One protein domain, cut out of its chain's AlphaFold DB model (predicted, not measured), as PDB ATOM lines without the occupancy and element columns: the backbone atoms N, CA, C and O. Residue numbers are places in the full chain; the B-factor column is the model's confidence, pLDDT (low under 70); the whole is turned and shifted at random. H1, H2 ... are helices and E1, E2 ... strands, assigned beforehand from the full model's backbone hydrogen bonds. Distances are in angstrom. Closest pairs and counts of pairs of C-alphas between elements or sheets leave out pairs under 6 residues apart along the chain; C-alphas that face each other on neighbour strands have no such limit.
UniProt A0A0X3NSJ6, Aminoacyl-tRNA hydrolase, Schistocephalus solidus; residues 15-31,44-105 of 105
ATOM      1  N   VAL A  15      -5.810  38.906  43.197       57.25
ATOM      2  CA  VAL A  15      -4.966  40.004  43.716       57.25
ATOM      3  C   VAL A  15      -4.156  39.589  44.954       57.25
ATOM      4  O   VAL A  15      -3.014  40.020  45.123       57.25
ATOM      5  N   GLY A  16      -4.697  38.698  45.794       53.28
ATOM      6  CA  GLY A  16      -4.032  38.241  47.023       53.28
ATOM      7  C   GLY A  16      -2.741  37.448  46.781       53.28
ATOM      8  O   GLY A  16      -1.792  37.549  47.559       53.28
ATOM      9  N   VAL A  17      -2.664  36.719  45.662       58.88
ATOM     10  CA  VAL A  17      -1.487  35.914  45.287       58.88
ATOM     11  C   VAL A  17      -0.289  36.806  44.925       58.88
ATOM     12  O   VAL A  17       0.846  36.498  45.291       58.88
ATOM     13  N   CYS A  18      -0.528  37.954  44.284       57.28
ATOM     14  CA  CYS A  18       0.534  38.872  43.859       57.28
ATOM     15  C   CYS A  18       1.202  39.601  45.036       57.28
ATOM     16  O   CYS A  18       2.417  39.797  45.024       57.28
ATOM     17  N   ILE A  19       0.440  39.956  46.076       60.81
ATOM     18  CA  ILE A  19       0.966  40.647  47.268       60.81
ATOM     19  C   ILE A  19       1.783  39.679  48.139       60.81
ATOM     20  O   ILE A  19       2.869  40.029  48.607       60.81
ATOM     21  N   GLY A  20       1.316  38.434  48.294       55.69
ATOM     22  CA  GLY A  20       2.045  37.395  49.030       55.69
ATOM     23  C   GLY A  20       3.401  37.046  48.402       55.69
ATOM     24  O   GLY A  20       4.395  36.888  49.115       55.69
ATOM     25  N   TRP A  21       3.484  37.003  47.067       59.66
ATOM     26  CA  TRP A  21       4.746  36.743  46.357       59.66
ATOM     27  C   TRP A  21       5.735  37.916  46.452       59.66
ATOM     28  O   TRP A  21       6.950  37.708  46.467       59.66
ATOM     29  N   PHE A  22       5.226  39.144  46.589       57.72
ATOM     30  CA  PHE A  22       6.052  40.341  46.746       57.72
ATOM     31  C   PHE A  22       6.626  40.515  48.161       57.72
ATOM     32  O   PHE A  22       7.736  41.026  48.301       57.72
ATOM     33  N   LEU A  23       5.936  40.049  49.208       60.50
ATOM     34  CA  LEU A  23       6.426  40.159  50.592       60.50
ATOM     35  C   LEU A  23       7.422  39.050  50.984       60.50
ATOM     36  O   LEU A  23       8.293  39.283  51.821       60.50
ATOM     37  N   CYS A  24       7.364  37.871  50.351       55.16
ATOM     38  CA  CYS A  24       8.227  36.731  50.698       55.16
ATOM     39  C   CYS A  24       9.627  36.763  50.040       55.16
ATOM     40  O   CYS A  24      10.523  36.028  50.446       55.16
ATOM     41  N   LYS A  25       9.886  37.662  49.076       47.81
ATOM     42  CA  LYS A  25      11.231  37.835  48.479       47.81
ATOM     43  C   LYS A  25      12.257  38.516  49.397       47.81
ATOM     44  O   LYS A  25      13.367  38.813  48.964       47.81
ATOM     45  N   ARG A  26      11.917  38.759  50.665       49.84
ATOM     46  CA  ARG A  26      12.786  39.412  51.648       49.84
ATOM     47  C   ARG A  26      13.486  38.401  52.562       49.84
ATOM     48  O   ARG A  26      13.503  38.568  53.776       49.84
ATOM     49  N   THR A  27      14.074  37.350  51.998       47.09
ATOM     50  CA  THR A  27      15.032  36.520  52.738       47.09
ATOM     51  C   THR A  27      16.403  37.189  52.651       47.09
ATOM     52  O   THR A  27      16.947  37.401  51.569       47.09
ATOM     53  N   GLY A  28      16.919  37.638  53.797       50.09
ATOM     54  CA  GLY A  28      18.203  38.328  53.887       50.09
ATOM     55  C   GLY A  28      19.326  37.503  53.260       50.09
ATOM     56  O   GLY A  28      19.362  36.282  53.415       50.09
ATOM     57  N   LYS A  29      20.249  38.175  52.557       49.22
ATOM     58  CA  LYS A  29      21.506  37.553  52.134       49.22
ATOM     59  C   LYS A  29      22.154  36.931  53.382       49.22
ATOM     60  O   LYS A  29      22.264  37.641  54.390       49.22
ATOM     61  N   PRO A  30      22.533  35.641  53.369       54.75
ATOM     62  CA  PRO A  30      23.228  35.050  54.503       54.75
ATOM     63  C   PRO A  30      24.463  35.904  54.802       54.75
ATOM     64  O   PRO A  30      25.178  36.306  53.884       54.75
ATOM     65  N   LYS A  31      24.681  36.239  56.081       53.22
ATOM     66  CA  LYS A  31      25.914  36.907  56.508       53.22
ATOM     67  C   LYS A  31      27.063  35.952  56.205       53.22
ATOM     68  O   LYS A  31      27.267  34.987  56.936       53.22
ATOM     69  N   PRO A  44      41.488  23.509  47.093       90.62
ATOM     70  CA  PRO A  44      40.070  23.746  47.348       90.62
ATOM     71  C   PRO A  44      39.213  22.581  46.890       90.62
ATOM     72  O   PRO A  44      39.444  21.982  45.843       90.62
ATOM     73  N   LYS A  45      38.168  22.299  47.667       93.31
ATOM     74  CA  LYS A  45      37.180  21.256  47.386       93.31
ATOM     75  C   LYS A  45      35.810  21.652  47.903       93.31
ATOM     76  O   LYS A  45      35.696  22.251  48.971       93.31
ATOM     77  N   LEU A  46      34.778  21.274  47.158       94.88
ATOM     78  CA  LEU A  46      33.394  21.427  47.580       94.88
ATOM     79  C   LEU A  46      32.958  20.158  48.311       94.88
ATOM     80  O   LEU A  46      33.064  19.062  47.763       94.88
ATOM     81  N   VAL A  47      32.450  20.300  49.532       95.19
ATOM     82  CA  VAL A  47      31.914  19.183  50.314       95.19
ATOM     83  C   VAL A  47      30.409  19.369  50.472       95.19
ATOM     84  O   VAL A  47      29.952  20.420  50.907       95.19
ATOM     85  N   LEU A  48      29.639  18.352  50.095       94.81
ATOM     86  CA  LEU A  48      28.181  18.340  50.140       94.81
ATOM     87  C   LEU A  48      27.732  17.313  51.176       94.81
ATOM     88  O   LEU A  48      27.966  16.118  51.002       94.81
ATOM     89  N   LEU A  49      27.084  17.759  52.249       94.31
ATOM     90  CA  LEU A  49      26.514  16.858  53.249       94.31
ATOM     91  C   LEU A  49      25.077  16.499  52.872       94.31
ATOM     92  O   LEU A  49      24.234  17.367  52.654       94.31
ATOM     93  N   VAL A  50      24.794  15.200  52.817       94.56
ATOM     94  CA  VAL A  50      23.477  14.656  52.486       94.56
ATOM     95  C   VAL A  50      22.897  13.940  53.692       94.56
ATOM     96  O   VAL A  50      23.390  12.894  54.124       94.56
ATOM     97  N   ARG A  51      21.777  14.476  54.166       94.12
ATOM     98  CA  ARG A  51      20.920  13.872  55.186       94.12
ATOM     99  C   ARG A  51      20.409  12.497  54.770       94.12
ATOM    100  O   ARG A  51      19.802  12.353  53.708       94.12
ATOM    101  N   GLN A  52      20.662  11.499  55.610       92.44
ATOM    102  CA  GLN A  52      20.195  10.125  55.404       92.44
ATOM    103  C   GLN A  52      18.807   9.876  56.010       92.44
ATOM    104  O   GLN A  52      18.071   9.031  55.508       92.44
ATOM    105  N   ASP A  53      18.419  10.646  57.028       91.62
ATOM    106  CA  ASP A  53      17.131  10.548  57.727       91.62
ATOM    107  C   ASP A  53      15.918  10.884  56.844       91.62
ATOM    108  O   ASP A  53      14.814  10.409  57.087       91.62
ATOM    109  N   LEU A  54      16.120  11.653  55.771       89.81
ATOM    110  CA  LEU A  54      15.056  12.054  54.844       89.81
ATOM    111  C   LEU A  54      14.620  10.956  53.855       89.81
ATOM    112  O   LEU A  54      13.710  11.187  53.059       89.81
ATOM    113  N   GLY A  55      15.280   9.791  53.837       89.19
ATOM    114  CA  GLY A  55      14.903   8.675  52.956       89.19
ATOM    115  C   GLY A  55      14.934   9.010  51.456       89.19
ATOM    116  O   GLY A  55      14.169   8.453  50.666       89.19
ATOM    117  N   MET A  56      15.782   9.956  51.037       94.69
ATOM    118  CA  MET A  56      15.847  10.398  49.642       94.69
ATOM    119  C   MET A  56      16.369   9.293  48.715       94.69
ATOM    120  O   MET A  56      17.362   8.624  49.003       94.69
ATOM    121  N   THR A  57      15.745   9.142  47.543       96.25
ATOM    122  CA  THR A  57      16.255   8.250  46.493       96.25
ATOM    123  C   THR A  57      17.553   8.800  45.895       96.25
ATOM    124  O   THR A  57      17.786  10.010  45.891       96.25
ATOM    125  N   LYS A  58      18.389   7.924  45.318       95.44
ATOM    126  CA  LYS A  58      19.678   8.308  44.705       95.44
ATOM    127  C   LYS A  58      19.541   9.452  43.688       95.44
ATOM    128  O   LYS A  58      20.356  10.368  43.686       95.44
ATOM    129  N   GLY A  59      18.480   9.438  42.876       97.00
ATOM    130  CA  GLY A  59      18.198  10.507  41.911       97.00
ATOM    131  C   GLY A  59      17.862  11.848  42.573       97.00
ATOM    132  O   GLY A  59      18.377  12.882  42.156       97.00
ATOM    133  N   LYS A  60      17.061  11.838  43.650       96.25
ATOM    134  CA  LYS A  60      16.757  13.055  44.420       96.25
ATOM    135  C   LYS A  60      18.010  13.623  45.084       96.25
ATOM    136  O   LYS A  60      18.215  14.829  45.035       96.25
ATOM    137  N   ILE A  61      18.867  12.761  45.636       95.81
ATOM    138  CA  ILE A  61      20.152  13.170  46.217       95.81
ATOM    139  C   ILE A  61      21.019  13.865  45.162       95.81
ATOM    140  O   ILE A  61      21.523  14.955  45.422       95.81
ATOM    141  N   ALA A  62      21.152  13.273  43.972       96.06
ATOM    142  CA  ALA A  62      21.935  13.855  42.886       96.06
ATOM    143  C   ALA A  62      21.404  15.239  42.475       96.06
ATOM    144  O   ALA A  62      22.179  16.187  42.393       96.06
ATOM    145  N   ALA A  63      20.085  15.383  42.303       97.00
ATOM    146  CA  ALA A  63      19.469  16.667  41.972       97.00
ATOM    147  C   ALA A  63      19.745  17.738  43.043       97.00
ATOM    148  O   ALA A  63      20.163  18.846  42.715       97.00
ATOM    149  N   GLN A  64      19.578  17.402  44.326       95.88
ATOM    150  CA  GLN A  64      19.847  18.334  45.427       95.88
ATOM    151  C   GLN A  64      21.326  18.723  45.514       95.88
ATOM    152  O   GLN A  64      21.638  19.898  45.682       95.88
ATOM    153  N   CYS A  65      22.240  17.769  45.326       96.88
ATOM    154  CA  CYS A  65      23.675  18.050  45.271       96.88
ATOM    155  C   CYS A  65      24.023  19.002  44.117       96.88
ATOM    156  O   CYS A  65      24.825  19.922  44.302       96.88
ATOM    157  N   SER A  66      23.394  18.838  42.951       96.81
ATOM    158  CA  SER A  66      23.561  19.748  41.812       96.81
ATOM    159  C   SER A  66      23.032  21.153  42.113       96.81
ATOM    160  O   SER A  66      23.716  22.138  41.832       96.81
ATOM    161  N   HIS A  67      21.857  21.268  42.742       95.81
ATOM    162  CA  HIS A  67      21.307  22.561  43.161       95.81
ATOM    163  C   HIS A  67      22.200  23.264  44.191       95.81
ATOM    164  O   HIS A  67      22.507  24.445  44.031       95.81
ATOM    165  N   ALA A  68      22.660  22.532  45.209       95.44
ATOM    166  CA  ALA A  68      23.566  23.047  46.230       95.44
ATOM    167  C   ALA A  68      24.898  23.506  45.623       95.44
ATOM    168  O   ALA A  68      25.365  24.595  45.934       95.44
ATOM    169  N   THR A  69      25.460  22.732  44.688       96.50
ATOM    170  CA  THR A  69      26.697  23.094  43.976       96.50
ATOM    171  C   THR A  69      26.562  24.431  43.257       96.50
ATOM    172  O   THR A  69      27.424  25.291  43.416       96.50
ATOM    173  N   LEU A  70      25.476  24.642  42.508       96.00
ATOM    174  CA  LEU A  70      25.250  25.907  41.807       96.00
ATOM    175  C   LEU A  70      25.049  27.075  42.784       96.00
ATOM    176  O   LEU A  70      25.524  28.181  42.534       96.00
ATOM    177  N   GLY A  71      24.364  26.833  43.904       94.44
ATOM    178  CA  GLY A  71      24.213  27.821  44.971       94.44
ATOM    179  C   GLY A  71      25.549  28.207  45.609       94.44
ATOM    180  O   GLY A  71      25.802  29.390  45.829       94.44
ATOM    181  N   CYS A  72      26.420  27.234  45.879       93.31
ATOM    182  CA  CYS A  72      27.768  27.469  46.394       93.31
ATOM    183  C   CYS A  72      28.651  28.187  45.372       93.31
ATOM    184  O   CYS A  72      29.369  29.100  45.755       93.31
ATOM    185  N   TYR A  73      28.563  27.827  44.088       94.44
ATOM    186  CA  TYR A  73      29.313  28.479  43.014       94.44
ATOM    187  C   TYR A  73      29.002  29.976  42.943       94.44
ATOM    188  O   TYR A  73      29.906  30.797  43.033       94.44
ATOM    189  N   LYS A  74      27.714  30.342  42.871       94.38
ATOM    190  CA  LYS A  74      27.286  31.751  42.807       94.38
ATOM    191  C   LYS A  74      27.720  32.553  44.033       94.38
ATOM    192  O   LYS A  74      28.076  33.717  43.921       94.38
ATOM    193  N   GLN A  75      27.694  31.928  45.209       89.69
ATOM    194  CA  GLN A  75      28.195  32.560  46.429       89.69
ATOM    195  C   GLN A  75      29.719  32.715  46.400       89.69
ATOM    196  O   GLN A  75      30.230  33.765  46.764       89.69
ATOM    197  N   ALA A  76      30.455  31.700  45.952       90.19
ATOM    198  CA  ALA A  76      31.906  31.776  45.839       90.19
ATOM    199  C   ALA A  76      32.345  32.829  44.810       90.19
ATOM    200  O   ALA A  76      33.334  33.513  45.041       90.19
ATOM    201  N   GLU A  77      31.585  33.011  43.732       91.94
ATOM    202  CA  GLU A  77      31.813  34.060  42.733       91.94
ATOM    203  C   GLU A  77      31.671  35.469  43.338       91.94
ATOM    204  O   GLU A  77      32.505  36.332  43.075       91.94
ATOM    205  N   GLU A  78      30.672  35.699  44.204       88.69
ATOM    206  CA  GLU A  78      30.460  36.994  44.880       88.69
ATOM    207  C   GLU A  78      31.454  37.233  46.034       88.69
ATOM    208  O   GLU A  78      31.906  38.359  46.234       88.69
ATOM    209  N   PHE A  79      31.800  36.194  46.806       85.12
ATOM    210  CA  PHE A  79      32.490  36.358  48.095       85.12
ATOM    211  C   PHE A  79      33.930  35.828  48.146       85.12
ATOM    212  O   PHE A  79      34.697  36.261  49.005       85.12
ATOM    213  N   CYS A  80      34.313  34.876  47.292       86.62
ATOM    214  CA  CYS A  80      35.609  34.178  47.333       86.62
ATOM    215  C   CYS A  80      36.156  33.841  45.924       86.62
ATOM    216  O   CYS A  80      36.458  32.671  45.654       86.62
ATOM    217  N   PRO A  81      36.326  34.831  45.024       90.00
ATOM    218  CA  PRO A  81      36.672  34.575  43.624       90.00
ATOM    219  C   PRO A  81      38.027  33.872  43.444       90.00
ATOM    220  O   PRO A  81      38.155  33.004  42.588       90.00
ATOM    221  N   GLU A  82      39.023  34.162  44.287       89.44
ATOM    222  CA  GLU A  82      40.342  33.512  44.208       89.44
ATOM    223  C   GLU A  82      40.280  32.009  44.541       89.44
ATOM    224  O   GLU A  82      40.917  31.182  43.884       89.44
ATOM    225  N   ILE A  83      39.494  31.633  45.556       89.62
ATOM    226  CA  ILE A  83      39.299  30.225  45.930       89.62
ATOM    227  C   ILE A  83      38.529  29.502  44.821       89.62
ATOM    228  O   ILE A  83      38.854  28.355  44.504       89.62
ATOM    229  N   LEU A  84      37.534  30.172  44.230       92.12
ATOM    230  CA  LEU A  84      36.759  29.635  43.120       92.12
ATOM    231  C   LEU A  84      37.653  29.340  41.912       92.12
ATOM    232  O   LEU A  84      37.645  28.216  41.423       92.12
ATOM    233  N   GLU A  85      38.487  30.291  41.497       92.81
ATOM    234  CA  GLU A  85      39.383  30.122  40.350       92.81
ATOM    235  C   GLU A  85      40.352  28.941  40.545       92.81
ATOM    236  O   GLU A  85      40.555  28.120  39.649       92.81
ATOM    237  N   ARG A  86      40.925  28.799  41.747       92.44
ATOM    238  CA  ARG A  86      41.783  27.651  42.084       92.44
ATOM    239  C   ARG A  86      41.006  26.334  42.037       92.44
ATOM    240  O   ARG A  86      41.497  25.347  41.497       92.44
ATOM    241  N   TRP A  87      39.784  26.309  42.568       94.19
ATOM    242  CA  TRP A  87      38.913  25.131  42.513       94.19
ATOM    243  C   TRP A  87      38.594  24.714  41.079       94.19
ATOM    244  O   TRP A  87      38.618  23.522  40.772       94.19
ATOM    245  N   GLU A  88      38.355  25.678  40.191       95.06
ATOM    246  CA  GLU A  88      38.141  25.429  38.766       95.06
ATOM    247  C   GLU A  88      39.383  24.873  38.079       95.06
ATOM    248  O   GLU A  88      39.288  23.856  37.386       95.06
ATOM    249  N   ARG A  89      40.555  25.466  38.338       95.06
ATOM    250  CA  ARG A  89      41.841  24.978  37.818       95.06
ATOM    251  C   ARG A  89      42.162  23.550  38.267       95.06
ATOM    252  O   ARG A  89      42.784  22.804  37.519       95.06
ATOM    253  N   ASN A  90      41.666  23.142  39.431       93.19
ATOM    254  CA  ASN A  90      41.851  21.797  39.977       93.19
ATOM    255  C   ASN A  90      40.799  20.774  39.521       93.19
ATOM    256  O   ASN A  90      40.681  19.700  40.115       93.19
ATOM    257  N   GLY A  91      39.995  21.084  38.499       94.56
ATOM    258  CA  GLY A  91      38.981  20.162  37.983       94.56
ATOM    259  C   GLY A  91      37.715  20.089  38.838       94.56
ATOM    260  O   GLY A  91      36.946  19.135  38.732       94.56
ATOM    261  N   GLN A  92      37.477  21.102  39.675       95.56
ATOM    262  CA  GLN A  92      36.240  21.292  40.429       95.56
ATOM    263  C   GLN A  92      35.858  20.090  41.322       95.56
ATOM    264  O   GLN A  92      34.736  19.573  41.197       95.56
ATOM    265  N   PRO A  93      36.737  19.621  42.231       95.88
ATOM    266  CA  PRO A  93      36.474  18.443  43.058       95.88
ATOM    267  C   PRO A  93      35.251  18.638  43.968       95.88
ATOM    268  O   PRO A  93      35.118  19.658  44.655       95.88
ATOM    269  N   LYS A  94      34.362  17.636  43.979       96.00
ATOM    270  CA  LYS A  94      33.118  17.598  44.767       96.00
ATOM    271  C   LYS A  94      33.064  16.294  45.556       96.00
ATOM    272  O   LYS A  94      33.131  15.218  44.968       96.00
ATOM    273  N   ILE A  95      32.932  16.385  46.874       96.44
ATOM    274  CA  ILE A  95      32.876  15.238  47.784       96.44
ATOM    275  C   ILE A  95      31.506  15.225  48.445       96.44
ATOM    276  O   ILE A  95      31.119  16.199  49.082       96.44
ATOM    277  N   VAL A  96      30.777  14.121  48.314       95.62
ATOM    278  CA  VAL A  96      29.461  13.963  48.939       95.62
ATOM    279  C   VAL A  96      29.599  13.085  50.177       95.62
ATOM    280  O   VAL A  96      30.015  11.931  50.080       95.62
ATOM    281  N   LEU A  97      29.243  13.629  51.337       95.38
ATOM    282  CA  LEU A  97      29.269  12.944  52.625       95.38
ATOM    283  C   LEU A  97      27.850  12.660  53.116       95.38
ATOM    284  O   LEU A  97      26.889  13.328  52.740       95.38
ATOM    285  N   LYS A  98      27.721  11.655  53.979       93.06
ATOM    286  CA  LYS A  98      26.453  11.288  54.609       93.06
ATOM    287  C   LYS A  98      26.375  11.913  55.998       93.06
ATOM    288  O   LYS A  98      27.284  11.709  56.795       93.06
ATOM    289  N   ALA A  99      25.283  12.613  56.286       92.81
ATOM    290  CA  ALA A  99      24.947  13.103  57.618       92.81
ATOM    291  C   ALA A  99      23.793  12.260  58.194       92.81
ATOM    292  O   ALA A  99      22.793  12.064  57.491       92.81
ATOM    293  N   PRO A 100      23.911  11.725  59.424       88.56
ATOM    294  CA  PRO A 100      22.894  10.841  59.992       88.56
ATOM    295  C   PRO A 100      21.595  11.575  60.356       88.56
ATOM    296  O   PRO A 100      20.523  11.030  60.114       88.56
ATOM    297  N   SER A 101      21.671  12.801  60.883       85.06
ATOM    298  CA  SER A 101      20.518  13.625  61.280       85.06
ATOM    299  C   SER A 101      20.802  15.117  61.066       85.06
ATOM    300  O   SER A 101      21.910  15.499  60.684       85.06
ATOM    301  N   LEU A 102      19.791  15.960  61.308       83.50
ATOM    302  CA  LEU A 102      19.927  17.419  61.273       83.50
ATOM    303  C   LEU A 102      20.911  17.950  62.328       83.50
ATOM    304  O   LEU A 102      21.546  18.961  62.083       83.50
ATOM    305  N   ASP A 103      21.076  17.264  63.458       81.50
ATOM    306  CA  ASP A 103      21.940  17.730  64.556       81.50
ATOM    307  C   ASP A 103      23.438  17.693  64.207       81.50
ATOM    308  O   ASP A 103      24.262  18.263  64.915       81.50
ATOM    309  N   VAL A 104      23.791  16.986  63.129       73.75
ATOM    310  CA  VAL A 104      25.169  16.813  62.640       73.75
ATOM    311  C   VAL A 104      25.490  17.766  61.474       73.75
ATOM    312  O   VAL A 104      26.601  17.742  60.947       73.75
ATOM    313  N   LEU A 105      24.521  18.586  61.049       69.25
ATOM    314  CA  LEU A 105      24.660  19.611  60.007       69.25
ATOM    315  C   LEU A 105      25.029  20.970  60.606       69.25
ATOM    316  O   LEU A 105      25.888  21.635  59.986       69.25
TER     317      LEU A 105
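This is residues 15 to 31 and 44 to 105 of the 105 residues of the protein "Aminoacyl-tRNA hydrolase" of Schistocephalus solidus (UniProt A0A0X3NSJ6). A ribbon of two parallel strands, E1 and E2, has the long helix H2 packed along one face, nearer to E1 than to E2, and the short helix H3 folds back from the far end of H2 towards the start of E2. Away from this small body, residues 15 to 29, of which 15 to 23 belong to H1, stick out as a free arm. The printed part has 79 residues with three named helices and two named strands, in the order H1, E1, H2, H3, E2; the class is mixed, helices and strands. The whole is loose, with a radius of gyration of the C-alphas of 16.4 A, and spans 50 by 35 by 24 A.

The sheet pairs E1, residues 46 to 51, with E2, residues 94 to 99, parallel at 27 degrees. The C-alphas of Leu 48 and Val 96 face each other at 4.7 A; N 48 and O 95, and N 97 and O 48, are each 2.8 A apart, within hydrogen-bond range. H2, residues 58 to 79, has 6 pairs of C-alphas within 8 A of E1, the closest being those of Leu 48 and Cys 65 at 6.6 A. Between H2 and E2 the closest C-alphas are those of Cys 65 and Val 96, 8.0 A apart. H3, residues 81 to 89, touches H2 with a steep tilt of 49 degrees, opposite ways; H2 touches H3 with residues 73 to 77 alone, and the closest C-alphas are those of Ala 76 and Leu 84 at 6.0 A. E1, H2, H3 and E2 form a strand-helix-strand unit, two parallel neighbour strands with helices between them along the chain. E1 and H3 are only just apart, 8.4 A at the closest. H1, residues 15 to 23, is apart from H2, H3 and E2. Every O i to N i+4 pair is within hydrogen-bond range in H2 and H3, and 4 of 5 are in H1.

E1 begins at C-alpha 46 at (33.394, 21.427, 47.580) and is 16.4 A long; E2 is 15.9 A. H2 is 31.0 A long and ends at C-alpha 79 at (32.490, 36.358, 48.095). H3 measures 12.4 A. H1 measures 13.3 A, from C-alpha 15 at (-4.966, 40.004, 43.716).

The C-alphas of Val 15 and Asn 90 are the two farthest apart, 50.4 A. Without the free stretch, the body of 64 residues spans 36 by 27 by 16 A. Residues 32 to 43 are not printed, and C-alphas 31 and 44 are 21.4 A apart across this cut, which lies in the link from H1 to E1. Of the links printed whole, H2 to H3 and H3 to E2 are tight and E1 to H2 is short. The mean pLDDT of the printed part is 84.2; residues 15 to 31 and residue 105 are under 70.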